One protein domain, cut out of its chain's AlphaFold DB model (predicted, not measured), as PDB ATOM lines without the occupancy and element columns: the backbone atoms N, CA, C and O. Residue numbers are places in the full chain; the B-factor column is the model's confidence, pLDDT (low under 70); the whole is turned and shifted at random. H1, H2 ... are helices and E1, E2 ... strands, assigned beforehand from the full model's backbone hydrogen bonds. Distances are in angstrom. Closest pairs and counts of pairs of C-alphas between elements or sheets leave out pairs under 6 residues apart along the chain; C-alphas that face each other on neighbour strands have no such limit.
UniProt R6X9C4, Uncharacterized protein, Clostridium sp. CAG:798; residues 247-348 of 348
ATOM      1  N   ILE A 247     213.939 184.692 260.309       77.62
ATOM      2  CA  ILE A 247     215.257 185.153 259.878       77.62
ATOM      3  C   ILE A 247     215.910 185.996 260.980       77.62
ATOM      4  O   ILE A 247     215.260 186.834 261.602       77.62
ATOM      5  N   ASN A 248     217.209 185.801 261.192       81.56
ATOM      6  CA  ASN A 248     218.014 186.529 262.166       81.56
ATOM      7  C   ASN A 248     219.194 187.213 261.476       81.56
ATOM      8  O   ASN A 248     219.910 186.582 260.697       81.56
ATOM      9  N   TYR A 249     219.424 188.472 261.825       80.50
ATOM     10  CA  TYR A 249     220.589 189.253 261.429       80.50
ATOM     11  C   TYR A 249     221.307 189.749 262.673       80.50
ATOM     12  O   TYR A 249     220.669 190.206 263.620       80.50
ATOM     13  N   TYR A 250     222.630 189.680 262.642       81.06
ATOM     14  CA  TYR A 250     223.500 190.145 263.711       81.06
ATOM     15  C   TYR A 250     224.522 191.106 263.131       81.06
ATOM     16  O   TYR A 250     225.055 190.834 262.054       81.06
ATOM     17  N   TYR A 251     224.801 192.184 263.850       76.25
ATOM     18  CA  TYR A 251     225.571 193.317 263.358       76.25
ATOM     19  C   TYR A 251     226.744 193.643 264.287       76.25
ATOM     20  O   TYR A 251     226.692 193.351 265.484       76.25
ATOM     21  N   ASP A 252     227.808 194.218 263.728       73.06
ATOM     22  CA  ASP A 252     228.872 194.859 264.505       73.06
ATOM     23  C   ASP A 252     228.568 196.338 264.792       73.06
ATOM     24  O   ASP A 252     227.531 196.874 264.406       73.06
ATOM     25  N   SER A 253     229.498 197.011 265.471       71.88
ATOM     26  CA  SER A 253     229.389 198.433 265.811       71.88
ATOM     27  C   SER A 253     229.409 199.381 264.610       71.88
ATOM     28  O   SER A 253     229.046 200.540 264.773       71.88
ATOM     29  N   ASP A 254     229.846 198.911 263.439       70.25
ATOM     30  CA  ASP A 254     229.848 199.676 262.188       70.25
ATOM     31  C   ASP A 254     228.599 199.346 261.338       70.25
ATOM     32  O   ASP A 254     228.572 199.614 260.138       70.25
ATOM     33  N   GLU A 255     227.585 198.716 261.948       68.81
ATOM     34  CA  GLU A 255     226.329 198.277 261.325       68.81
ATOM     35  C   GLU A 255     226.512 197.279 260.169       68.81
ATOM     36  O   GLU A 255     225.648 197.117 259.299       68.81
ATOM     37  N   ARG A 256     227.626 196.538 260.159       75.38
ATOM     38  CA  ARG A 256     227.875 195.488 259.167       75.38
ATOM     39  C   ARG A 256     227.342 194.156 259.666       75.38
ATOM     40  O   ARG A 256     227.516 193.796 260.826       75.38
ATOM     41  N   ILE A 257     226.735 193.383 258.769       79.25
ATOM     42  CA  ILE A 257     226.194 192.059 259.101       79.25
ATOM     43  C   ILE A 257     227.351 191.117 259.438       79.25
ATOM     44  O   ILE A 257     228.156 190.804 258.576       79.25
ATOM     45  N   LEU A 258     227.396 190.593 260.657       83.50
ATOM     46  CA  LEU A 258     228.348 189.568 261.084       83.50
ATOM     47  C   LEU A 258     227.812 188.150 260.911       83.50
ATOM     48  O   LEU A 258     228.575 187.205 260.684       83.50
ATOM     49  N   LYS A 259     226.493 187.978 261.012       84.75
ATOM     50  CA  LYS A 259     225.853 186.674 260.864       84.75
ATOM     51  C   LYS A 259     224.421 186.818 260.369       84.75
ATOM     52  O   LYS A 259     223.695 187.726 260.765       84.75
ATOM     53  N   PHE A 260     224.029 185.874 259.533       84.56
ATOM     54  CA  PHE A 260     222.681 185.696 259.026       84.56
ATOM     55  C   PHE A 260     222.235 184.257 259.285       84.56
ATOM     56  O   PHE A 260     222.983 183.318 259.008       84.56
ATOM     57  N   GLU A 261     221.023 184.078 259.802       85.88
ATOM     58  CA  GLU A 261     220.408 182.763 259.982       85.88
ATOM     59  C   GLU A 261     218.998 182.765 259.402       85.88
ATOM     60  O   GLU A 261     218.159 183.570 259.799       85.88
ATOM     61  N   SER A 262     218.725 181.819 258.514       85.00
ATOM     62  CA  SER A 262     217.393 181.485 258.021       85.00
ATOM     63  C   SER A 262     217.161 179.976 258.174       85.00
ATOM     64  O   SER A 262     218.098 179.239 258.504       85.00
ATOM     65  N   PRO A 263     215.944 179.469 257.910       85.06
ATOM     66  CA  PRO A 263     215.726 178.032 257.830       85.06
ATOM     67  C   PRO A 263     216.544 177.359 256.735       85.06
ATOM     68  O   PRO A 263     216.838 176.181 256.882       85.06
ATOM     69  N   ASP A 264     216.913 178.085 255.676       87.06
ATOM     70  CA  ASP A 264     217.570 177.537 254.488       87.06
ATOM     71  C   ASP A 264     219.095 177.556 254.589       87.06
ATOM     72  O   ASP A 264     219.776 176.712 253.999       87.06
ATOM     73  N   ASN A 265     219.657 178.516 255.322       90.94
ATOM     74  CA  ASN A 265     221.096 178.642 255.453       90.94
ATOM     75  C   ASN A 265     221.536 179.527 256.623       90.94
ATOM     76  O   ASN A 265     220.823 180.406 257.102       90.94
ATOM     77  N   ILE A 266     222.784 179.316 257.032       90.75
ATOM     78  CA  ILE A 266     223.503 180.165 257.977       90.75
ATOM     79  C   ILE A 266     224.728 180.723 257.264       90.75
ATOM     80  O   ILE A 266     225.522 179.959 256.711       90.75
ATOM     81  N   VAL A 267     224.902 182.041 257.305       90.50
ATOM     82  CA  VAL A 267     226.057 182.727 256.720       90.50
ATOM     83  C   VAL A 267     226.771 183.517 257.802       90.50
ATOM     84  O   VAL A 267     226.150 184.288 258.529       90.50
ATOM     85  N   TYR A 268     228.081 183.329 257.893       91.94
ATOM     86  CA  TYR A 268     228.963 184.146 258.716       91.94
ATOM     87  C   TYR A 268     229.747 185.097 257.825       91.94
ATOM     88  O   TYR A 268     230.148 184.717 256.723       91.94
ATOM     89  N   TYR A 269     229.998 186.296 258.331       88.56
ATOM     90  CA  TYR A 269     230.726 187.343 257.633       88.56
ATOM     91  C   TYR A 269     231.937 187.774 258.453       88.56
ATOM     92  O   TYR A 269     231.898 187.831 259.682       88.56
ATOM     93  N   MET A 270     233.024 188.075 257.755       92.75
ATOM     94  CA  MET A 270     234.237 188.637 258.336       92.75
ATOM     95  C   MET A 270     234.763 189.722 257.408       92.75
ATOM     96  O   MET A 270     234.778 189.543 256.188       92.75
ATOM     97  N   TYR A 271     235.202 190.833 257.991       90.12
ATOM     98  CA  TYR A 271     235.609 192.020 257.253       90.12
ATOM     99  C   TYR A 271     237.097 192.288 257.453       90.12
ATOM    100  O   TYR A 271     237.626 192.179 258.557       90.12
ATOM    101  N   GLU A 272     237.771 192.644 256.368       92.56
ATOM    102  CA  GLU A 272     239.165 193.074 256.379       92.56
ATOM    103  C   GLU A 272     239.255 194.407 255.637       92.56
ATOM    104  O   GLU A 272     239.081 194.469 254.417       92.56
ATOM    105  N   THR A 273     239.487 195.483 256.385       89.44
ATOM    106  CA  THR A 273     239.636 196.828 255.829       89.44
ATOM    107  C   THR A 273     240.873 196.896 254.943       89.44
ATOM    108  O   THR A 273     241.969 196.530 255.367       89.44
ATOM    109  N   ILE A 274     240.700 197.397 253.720       89.56
ATOM    110  CA  ILE A 274     241.808 197.695 252.807       89.56
ATOM    111  C   ILE A 274     242.197 199.165 252.992       89.56
ATOM    112  O   ILE A 274     243.356 199.480 253.252       89.56
ATOM    113  N   ASP A 275     241.202 200.048 252.900       87.06
ATOM    114  CA  ASP A 275     241.299 201.486 253.138       87.06
ATOM    115  C   ASP A 275     239.920 202.055 253.537       87.06
ATOM    116  O   ASP A 275     238.959 201.311 253.727       87.06
ATOM    117  N   ASN A 276     239.807 203.380 253.669       79.19
ATOM    118  CA  ASN A 276     238.575 204.050 254.108       79.19
ATOM    119  C   ASN A 276     237.395 203.926 253.121       79.19
ATOM    120  O   ASN A 276     236.281 204.320 253.457       79.19
ATOM    121  N   GLN A 277     237.626 203.444 251.901       85.12
ATOM    122  CA  GLN A 277     236.623 203.291 250.850       85.12
ATOM    123  C   GLN A 277     236.488 201.839 250.383       85.12
ATOM    124  O   GLN A 277     235.710 201.580 249.467       85.12
ATOM    125  N   GLN A 278     237.230 200.884 250.957       88.38
ATOM    126  CA  GLN A 278     237.245 199.502 250.479       88.38
ATOM    127  C   GLN A 278     237.465 198.487 251.600       88.38
ATOM    128  O   GLN A 278     238.336 198.647 252.459       88.38
ATOM    129  N   TYR A 279     236.758 197.362 251.522       88.94
ATOM    130  CA  TYR A 279     237.014 196.200 252.374       88.94
ATOM    131  C   TYR A 279     236.862 194.889 251.609       88.94
ATOM    132  O   TYR A 279     236.118 194.781 250.631       88.94
ATOM    133  N   TYR A 280     237.569 193.867 252.081       94.44
ATOM    134  CA  TYR A 280     237.243 192.490 251.748       94.44
ATOM    135  C   TYR A 280     236.157 191.970 252.686       94.44
ATOM    136  O   TYR A 280     236.209 192.196 253.895       94.44
ATOM    137  N   VAL A 281     235.205 191.232 252.116       92.00
ATOM    138  CA  VAL A 281     234.201 190.465 252.859       92.00
ATOM    139  C   VAL A 281     234.452 188.997 252.609       92.00
ATOM    140  O   VAL A 281     234.452 188.548 251.463       92.00
ATOM    141  N   TYR A 282     234.634 188.239 253.674       95.62
ATOM    142  CA  TYR A 282     234.670 186.789 253.622       95.62
ATOM    143  C   TYR A 282     233.322 186.265 254.103       95.62
ATOM    144  O   TYR A 282     232.851 186.683 255.158       95.62
ATOM    145  N   CYS A 283     232.714 185.358 253.345       95.19
ATOM    146  CA  CYS A 283     231.428 184.751 253.665       95.19
ATOM    147  C   CYS A 283     231.597 183.239 253.801       95.19
ATOM    148  O   CYS A 283     232.044 182.574 252.864       95.19
ATOM    149  N   LEU A 284     231.210 182.690 254.950       96.81
ATOM    150  CA  LEU A 284     231.161 181.252 255.193       96.81
ATOM    151  C   LEU A 284     229.700 180.814 255.287       96.81
ATOM    152  O   LEU A 284     229.017 181.126 256.262       96.81
ATOM    153  N   ASN A 285     229.224 180.091 254.280       94.94
ATOM    154  CA  ASN A 285     227.828 179.689 254.148       94.94
ATOM    155  C   ASN A 285     227.666 178.190 254.426       94.94
ATOM    156  O   ASN A 285     228.415 177.364 253.902       94.94
ATOM    157  N   LYS A 286     226.658 177.848 255.226       94.75
ATOM    158  CA  LYS A 286     226.152 176.494 255.438       94.75
ATOM    159  C   LYS A 286     224.708 176.443 254.961       94.75
ATOM    160  O   LYS A 286     223.847 177.063 255.583       94.75
ATOM    161  N   LYS A 287     224.445 175.675 253.909       92.94
ATOM    162  CA  LYS A 287     223.099 175.459 253.370       92.94
ATOM    163  C   LYS A 287     222.451 174.217 253.987       92.94
ATOM    164  O   LYS A 287     223.137 173.321 254.484       92.94
ATOM    165  N   THR A 288     221.124 174.158 253.966       87.69
ATOM    166  CA  THR A 288     220.340 173.018 254.477       87.69
ATOM    167  C   THR A 288     220.570 171.716 253.729       87.69
ATOM    168  O   THR A 288     220.446 170.650 254.328       87.69
ATOM    169  N   ASP A 289     220.942 171.784 252.454       89.31
ATOM    170  CA  ASP A 289     221.299 170.617 251.641       89.31
ATOM    171  C   ASP A 289     222.639 169.970 252.051       89.31
ATOM    172  O   ASP A 289     223.026 168.939 251.501       89.31
ATOM    173  N   GLY A 290     223.336 170.546 253.038       87.62
ATOM    174  CA  GLY A 290     224.615 170.062 253.544       87.62
ATOM    175  C   GLY A 290     225.828 170.578 252.771       87.62
ATOM    176  O   GLY A 290     226.949 170.204 253.117       87.62
ATOM    177  N   THR A 291     225.636 171.439 251.767       94.25
ATOM    178  CA  THR A 291     226.742 172.091 251.059       94.25
ATOM    179  C   THR A 291     227.278 173.296 251.830       94.25
ATOM    180  O   THR A 291     226.547 174.044 252.494       94.25
ATOM    181  N   TYR A 292     228.592 173.489 251.726       97.12
ATOM    182  CA  TYR A 292     229.311 174.592 252.349       97.12
ATOM    183  C   TYR A 292     230.006 175.415 251.279       97.12
ATOM    184  O   TYR A 292     230.722 174.859 250.446       97.12
ATOM    185  N   THR A 293     229.856 176.735 251.318       96.81
ATOM    186  CA  THR A 293     230.587 177.624 250.408       96.81
ATOM    187  C   THR A 293     231.406 178.642 251.181       96.81
ATOM    188  O   THR A 293     230.996 179.138 252.232       96.81
ATOM    189  N   PHE A 294     232.590 178.937 250.651       97.62
ATOM    190  CA  PHE A 294     233.438 180.027 251.097       97.62
ATOM    191  C   PHE A 294     233.597 181.021 249.962       97.62
ATOM    192  O   PHE A 294     234.039 180.667 248.863       97.62
ATOM    193  N   GLU A 295     233.226 182.263 250.232       96.50
ATOM    194  CA  GLU A 295     233.203 183.324 249.239       96.50
ATOM    195  C   GLU A 295     234.013 184.514 249.733       96.50
ATOM    196  O   GLU A 295     234.053 184.815 250.925       96.50
ATOM    197  N   LYS A 296     234.672 185.188 248.797       97.12
ATOM    198  CA  LYS A 296     235.388 186.432 249.032       97.12
ATOM    199  C   LYS A 296     234.817 187.481 248.100       97.12
ATOM    200  O   LYS A 296     234.824 187.294 246.883       97.12
ATOM    201  N   PHE A 297     234.387 188.587 248.675       93.00
ATOM    202  CA  PHE A 297     233.950 189.774 247.965       93.00
ATOM    203  C   PHE A 297     234.892 190.933 248.257       93.00
ATOM    204  O   PHE A 297     235.630 190.926 249.247       93.00
ATOM    205  N   LYS A 298     234.850 191.933 247.387       92.44
ATOM    206  CA  LYS A 298     235.424 193.247 247.611       92.44
ATOM    207  C   LYS A 298     234.313 194.276 247.494       92.44
ATOM    208  O   LYS A 298     233.661 194.364 246.455       92.44
ATOM    209  N   ASP A 299     234.125 195.040 248.551       83.25
ATOM    210  CA  ASP A 299     233.126 196.093 248.599       83.25
ATOM    211  C   ASP A 299     233.800 197.452 248.514       83.25
ATOM    212  O   ASP A 299     234.905 197.653 249.027       83.25
ATOM    213  N   TYR A 300     233.096 198.376 247.876       78.94
ATOM    214  CA  TYR A 300     233.513 199.750 247.688       78.94
ATOM    215  C   TYR A 300     232.480 200.672 248.337       78.94
ATOM    216  O   TYR A 300     231.271 200.500 248.133       78.94
ATOM    217  N   LEU A 301     232.960 201.646 249.114       68.38
ATOM    218  CA  LEU A 301     232.130 202.608 249.826       68.38
ATOM    219  C   LEU A 301     232.217 204.015 249.246       68.38
ATOM    220  O   LEU A 301     233.282 204.486 248.848       68.38
ATOM    221  N   VAL A 302     231.088 204.713 249.318       67.00
ATOM    222  CA  VAL A 302     230.976 206.169 249.208       67.00
ATOM    223  C   VAL A 302     230.144 206.621 250.403       67.00
ATOM    224  O   VAL A 302     229.082 206.062 250.651       67.00
ATOM    225  N   ASN A 303     230.642 207.588 251.180       59.78
ATOM    226  CA  ASN A 303     229.980 208.089 252.394       59.78
ATOM    227  C   ASN A 303     229.565 206.971 253.374       59.78
ATOM    228  O   ASN A 303     228.442 206.952 253.864       59.78
ATOM    229  N   ASN A 304     230.464 206.013 253.628       59.19
ATOM    230  CA  ASN A 304     230.227 204.829 254.468       59.19
ATOM    231  C   ASN A 304     229.102 203.886 253.991       59.19
ATOM    232  O   ASN A 304     228.772 202.934 254.692       59.19
ATOM    233  N   GLN A 305     228.564 204.076 252.785       59.31
ATOM    234  CA  GLN A 305     227.573 203.186 252.185       59.31
ATOM    235  C   GLN A 305     228.181 202.360 251.053       59.31
ATOM    236  O   GLN A 305     228.978 202.857 250.256       59.31
ATOM    237  N   ILE A 306     227.775 201.093 250.966       67.12
ATOM    238  CA  ILE A 306     228.201 200.172 249.908       67.12
ATOM    239  C   ILE A 306     227.552 200.601 248.595       67.12
ATOM    240  O   ILE A 306     226.345 200.441 248.429       67.12
ATOM    241  N   TYR A 307     228.342 201.089 247.641       74.06
ATOM    242  CA  TYR A 307     227.824 201.407 246.304       74.06
ATOM    243  C   TYR A 307     228.103 200.288 245.294       74.06
ATOM    244  O   TYR A 307     227.413 200.174 244.282       74.06
ATOM    245  N   GLN A 308     229.109 199.447 245.554       75.94
ATOM    246  CA  GLN A 308     229.476 198.344 244.674       75.94
ATOM    247  C   GLN A 308     230.056 197.172 245.470       75.94
ATOM    248  O   GLN A 308     230.866 197.363 246.374       75.94
ATOM    249  N   ARG A 309     229.682 195.949 245.076       86.31
ATOM    250  CA  ARG A 309     230.246 194.684 245.566       86.31
ATOM    251  C   ARG A 309     230.718 193.830 244.393       86.31
ATOM    252  O   ARG A 309     229.965 193.583 243.455       86.31
ATOM    253  N   GLU A 310     231.954 193.356 244.466       88.38
ATOM    254  CA  GLU A 310     232.607 192.519 243.459       88.38
ATOM    255  C   GLU A 310     232.902 191.131 244.039       88.38
ATOM    256  O   GLU A 310     233.549 191.013 245.078       88.38
ATOM    257  N   LEU A 311     232.445 190.063 243.380       92.44
ATOM    258  CA  LEU A 311     232.808 188.695 243.759       92.44
ATOM    259  C   LEU A 311     234.236 188.394 243.286       92.44
ATOM    260  O   LEU A 311     234.492 188.328 242.086       92.44
ATOM    261  N   ILE A 312     235.148 188.157 244.228       96.81
ATOM    262  CA  ILE A 312     236.555 187.830 243.956       96.81
ATOM    263  C   ILE A 312     236.741 186.321 243.786       96.81
ATOM    264  O   ILE A 312     237.457 185.868 242.896       96.81
ATOM    265  N   SER A 313     236.107 185.525 244.649       96.44
ATOM    266  CA  SER A 313     236.151 184.064 244.561       96.44
ATOM    267  C   SER A 313     234.951 183.434 245.250       96.44
ATOM    268  O   SER A 313     234.556 183.900 246.314       96.44
ATOM    269  N   SER A 314     234.437 182.335 244.707       96.25
ATOM    270  CA  SER A 314     233.455 181.468 245.365       96.25
ATOM    271  C   SER A 314     233.887 180.017 245.182       96.25
ATOM    272  O   SER A 314     234.315 179.624 244.092       96.25
ATOM    273  N   LYS A 315     233.855 179.237 246.262       96.31
ATOM    274  CA  LYS A 315     234.274 177.836 246.259       96.31
ATOM    275  C   LYS A 315     233.395 177.013 247.193       96.31
ATOM    276  O   LYS A 315     233.183 177.395 248.340       96.31
ATOM    277  N   GLU A 316     232.967 175.843 246.730       97.12
ATOM    278  CA  GLU A 316     232.419 174.804 247.604       97.12
ATOM    279  C   GLU A 316     233.551 174.136 248.402       97.12
ATOM    280  O   GLU A 316     234.603 173.786 247.853       97.12
ATOM    281  N   ILE A 317     233.368 174.003 249.713       97.44
ATOM    282  CA  ILE A 317     234.384 173.502 250.642       97.44
ATOM    283  C   ILE A 317     233.913 172.220 251.335       97.44
ATOM    284  O   ILE A 317     232.721 171.979 251.495       97.44
ATOM    285  N   SER A 318     234.864 171.388 251.764       97.06
ATOM    286  CA  SER A 318     234.558 170.184 252.540       97.06
ATOM    287  C   SER A 318     234.106 170.535 253.960       97.06
ATOM    288  O   SER A 318     234.393 171.619 254.466       97.06
ATOM    289  N   THR A 319     233.473 169.582 254.649       95.56
ATOM    290  CA  THR A 319     233.107 169.716 256.070       95.56
ATOM    291  C   THR A 319     234.309 170.040 256.964       95.56
ATOM    292  O   THR A 319     234.197 170.853 257.879       95.56
ATOM    293  N   GLU A 320     235.471 169.430 256.705       96.25
ATOM    294  CA  GLU A 320     236.700 169.687 257.471       96.25
ATOM    295  C   GLU A 320     237.191 171.129 257.292       96.25
ATOM    296  O   GLU A 320     237.518 171.804 258.270       96.25
ATOM    297  N   GLU A 321     237.192 171.626 256.050       96.25
ATOM    298  CA  GLU A 321     237.577 173.006 255.760       96.25
ATOM    299  C   GLU A 321     236.549 173.989 256.332       96.25
ATOM    300  O   GLU A 321     236.935 174.989 256.934       96.25
ATOM    301  N   TYR A 322     235.252 173.673 256.239       96.44
ATOM    302  CA  TYR A 322     234.195 174.457 256.875       96.44
ATOM    303  C   TYR A 322     234.444 174.597 258.373       96.44
ATOM    304  O   TYR A 322     234.429 175.713 258.877       96.44
ATOM    305  N   GLN A 323     234.741 173.505 259.083       95.50
ATOM    306  CA  GLN A 323     234.955 173.562 260.529       95.50
ATOM    307  C   GLN A 323     236.178 174.410 260.905       95.50
ATOM    308  O   GLN A 323     236.163 175.130 261.906       95.50
ATOM    309  N   LYS A 324     237.233 174.361 260.087       95.75
ATOM    310  CA  LYS A 324     238.420 175.199 260.268       95.75
ATOM    311  C   LYS A 324     238.097 176.683 260.088       95.75
ATOM    312  O   LYS A 324     238.486 177.484 260.938       95.75
ATOM    313  N   GLN A 325     237.385 177.040 259.018       96.38
ATOM    314  CA  GLN A 325     236.954 178.419 258.775       96.38
ATOM    315  C   GLN A 325     235.977 178.883 259.857       96.38
ATOM    316  O   GLN A 325     236.145 179.956 260.421       96.38
ATOM    317  N   TYR A 326     235.016 178.043 260.231       94.06
ATOM    318  CA  TYR A 326     234.006 178.341 261.240       94.06
ATOM    319  C   TYR A 326     234.617 178.793 262.570       94.06
ATOM    320  O   TYR A 326     234.188 179.798 263.131       94.06
ATOM    321  N   ASN A 327     235.685 178.138 263.033       93.00
ATOM    322  CA  ASN A 327     236.392 178.555 264.246       93.00
ATOM    323  C   ASN A 327     237.013 179.963 264.131       93.00
ATOM    324  O   ASN A 327     237.035 180.703 265.114       93.00
ATOM    325  N   LEU A 328     237.512 180.344 262.949       93.69
ATOM    326  CA  LEU A 328     238.047 181.688 262.702       93.69
ATOM    327  C   LEU A 328     236.930 182.737 262.724       93.69
ATOM    328  O   LEU A 328     237.066 183.755 263.400       93.69
ATOM    329  N   PHE A 329     235.816 182.456 262.044       92.44
ATOM    330  CA  PHE A 329     234.653 183.345 262.014       92.44
ATOM    331  C   PHE A 329     234.018 183.502 263.394       92.44
ATOM    332  O   PHE A 329     233.693 184.619 263.776       92.44
ATOM    333  N   ASN A 330     233.898 182.426 264.177       86.94
ATOM    334  CA  ASN A 330     233.394 182.507 265.548       86.94
ATOM    335  C   ASN A 330     234.274 183.389 266.428       86.94
ATOM    336  O   ASN A 330     233.762 184.228 267.159       86.94
ATOM    337  N   LYS A 331     235.599 183.251 266.333       88.56
ATOM    338  CA  LYS A 331     236.507 184.110 267.093       88.56
ATOM    339  C   LYS A 331     236.359 185.579 266.687       88.56
ATOM    340  O   LYS A 331     236.340 186.445 267.555       88.56
ATOM    341  N   TYR A 332     236.240 185.854 265.387       88.81
ATOM    342  CA  TYR A 332     235.979 187.204 264.882       88.81
ATOM    343  C   TYR A 332     234.639 187.749 265.402       88.81
ATOM    344  O   TYR A 332     234.562 188.886 265.860       88.81
ATOM    345  N   PHE A 333     233.600 186.921 265.399       83.88
ATOM    346  CA  PHE A 333     232.273 187.251 265.908       83.88
ATOM    347  C   PHE A 333     232.278 187.593 267.404       83.88
ATOM    348  O   PHE A 333     231.738 188.619 267.806       83.88
ATOM    349  N   GLU A 334     232.943 186.774 268.224       81.19
ATOM    350  CA  GLU A 334     233.106 187.006 269.666       81.19
ATOM    351  C   GLU A 334     233.901 188.287 269.957       81.19
ATOM    352  O   GLU A 334     233.542 189.047 270.851       81.19
ATOM    353  N   GLN A 335     234.962 188.559 269.187       82.44
ATOM    354  CA  GLN A 335     235.783 189.768 269.336       82.44
ATOM    355  C   GLN A 335     235.018 191.057 269.036       82.44
ATOM    356  O   GLN A 335     235.297 192.086 269.646       82.44
ATOM    357  N   ASN A 336     234.036 190.995 268.136       74.94
ATOM    358  CA  ASN A 336     233.138 192.109 267.847       74.94
ATOM    359  C   ASN A 336     231.964 192.192 268.848       74.94
ATOM    360  O   ASN A 336     230.974 192.868 268.588       74.94
ATOM    361  N   ASN A 337     232.105 191.549 270.020       60.97
ATOM    362  CA  ASN A 337     231.299 191.733 271.228       60.97
ATOM    363  C   ASN A 337     229.783 191.567 271.051       60.97
ATOM    364  O   ASN A 337     229.012 192.177 271.796       60.97
ATOM    365  N   ILE A 338     229.321 190.712 270.133       60.50
ATOM    366  CA  ILE A 338     227.881 190.469 270.053       60.50
ATOM    367  C   ILE A 338     227.444 189.505 271.166       60.50
ATOM    368  O   ILE A 338     227.540 188.280 271.054       60.50
ATOM    369  N   ILE A 339     226.944 190.067 272.267       57.16
ATOM    370  CA  ILE A 339     226.365 189.334 273.403       57.16
ATOM    371  C   ILE A 339     224.979 188.813 272.993       57.16
ATOM    372  O   ILE A 339     223.947 189.349 273.374       57.16
ATOM    373  N   ILE A 340     224.920 187.778 272.160       54.75
ATOM    374  CA  ILE A 340     223.642 187.344 271.571       54.75
ATOM    375  C   ILE A 340     222.917 186.325 272.428       54.75
ATOM    376  O   ILE A 340     221.691 186.356 272.519       54.75
ATOM    377  N   GLN A 341     223.655 185.390 273.023       52.91
ATOM    378  CA  GLN A 341     223.026 184.189 273.559       52.91
ATOM    379  C   GLN A 341     222.119 184.495 274.759       52.91
ATOM    380  O   GLN A 341     221.042 183.925 274.849       52.91
ATOM    381  N   PHE A 342     222.496 185.460 275.604       49.53
ATOM    382  CA  PHE A 342     221.685 185.894 276.748       49.53
ATOM    383  C   PHE A 342     220.595 186.913 276.378       49.53
ATOM    384  O   PHE A 342     219.508 186.877 276.947       49.53
ATOM    385  N   LEU A 343     220.839 187.789 275.396       51.59
ATOM    386  CA  LEU A 343     219.846 188.788 274.978       51.59
ATOM    387  C   LEU A 343     218.693 188.147 274.189       51.59
ATOM    388  O   LEU A 343     217.547 188.574 274.311       51.59
ATOM    389  N   ARG A 344     218.956 187.051 273.464       52.75
ATOM    390  CA  ARG A 344     217.915 186.240 272.818       52.75
ATOM    391  C   ARG A 344     216.924 185.643 273.822       52.75
ATOM    392  O   ARG A 344     215.736 185.580 273.514       52.75
ATOM    393  N   ASP A 345     217.396 185.251 275.005       51.81
ATOM    394  CA  ASP A 345     216.547 184.705 276.068       51.81
ATOM    395  C   ASP A 345     215.723 185.798 276.761       51.81
ATOM    396  O   ASP A 345     214.578 185.547 277.110       51.81
ATOM    397  N   SER A 346     216.244 187.029 276.873       47.94
ATOM    398  CA  SER A 346     215.495 188.183 277.413       47.94
ATOM    399  C   SER A 346     214.368 188.706 276.511       47.94
ATOM    400  O   SER A 346     213.582 189.551 276.926       47.94
ATOM    401  N   LEU A 347     214.301 188.229 275.263       51.22
ATOM    402  CA  LEU A 347     213.266 188.584 274.289       51.22
ATOM    403  C   LEU A 347     212.110 187.566 274.240       51.22
ATOM    404  O   LEU A 347     211.191 187.751 273.433       51.22
ATOM    405  N   ASN A 348     212.173 186.486 275.025       48.03
ATOM    406  CA  ASN A 348     211.107 185.491 275.210       48.03
ATOM    407  C   ASN A 348     210.439 185.688 276.567       48.03
ATOM    408  O   ASN A 348     209.227 185.386 276.635       48.03
TER     409      ASN A 348
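AT A GLANCE: This is residues 247 to 348 of the 348 residues of an uncharacterized protein of Clostridium sp. CAG:798 (UniProt R6X9C4). A twisted sheet of six antiparallel strands forms a wall, with one long helix, H1, packed over one face and the other face bare. After H1 the chain leads away from the sheet to the short helix H2, and residues 341 to 348, of which 341 to 345 belong to H2, stick out to the chain's last residue. The printed part has 102 residues, with six named strands followed by two named helices, E1 E2 E3 E4 E5 E6 H1 H2, and the strands stand in the sheet in that same order. The class is mixed, helices and strands; the whole is compact, with a radius of gyration of the C-alphas of 14.3 A and spans of 38 by 34 by 22 A.

HOW THE PARTS SIT: E1, residues 247 to 251, and E2, residues 257 to 261, form a hairpin, with N 250 and O 259 2.9 A apart, within hydrogen-bond range. E3, residues 265 to 275, is the next neighbour of E2, with N 260 and O 267 at 2.8 A. E4, residues 278 to 287, pairs with E3 through N 268 and O 284, 2.9 A. E5, residues 292 to 302, pairs with E4 through N 283 and O 295, 2.8 A. E6, residues 305 to 317, pairs with E5 through N 296 and O 313, 2.8 A, and bends by 72 degrees at residue 308. The six strands are a meander, each the antiparallel neighbour of the one before; E1 and E6 are the edge strands. H1, residues 319 to 335, is on the sheet at a height over the sheet of 9.0 A, making two layers, helix on one face of a sheet. It lies over E3, E4 and E5, over E4 only just, with 3 of its C-alphas falling there, and runs along the strands, at 27 degrees to E5 on the local plane. The closest C-alphas of H1 and E3 are those of Phe 329 and Met 270, 6.5 A apart. H2, residues 340 to 345, is not on the sheet and is apart from H1. Of the O i to N i+4 pairs, 12 of 13 in H1 and 1 of 2 in H2 are within hydrogen-bond range.

IN THESE COORDINATES: E1 begins at C-alpha 247 (215.257, 185.153, 259.878). From first to last C-alpha, E3 measures 30.6 A, E4 28.0 A, E5 31.8 A and E6 30.5 A. H1 measures 24.2 A, from C-alpha 319 (233.107, 169.716, 256.070). H2 ends at C-alpha 345 (216.547, 184.705, 276.068).

THE WHOLE: The C-alphas of Asp 275 and Asn 348, the two farthest apart, are 40.7 A apart. The printed part has no cut, and each link between named elements is tight. The mean pLDDT of the printed part is 83.0; residue 255, residues 301 to 306 and residues 337 to 348 are under 70.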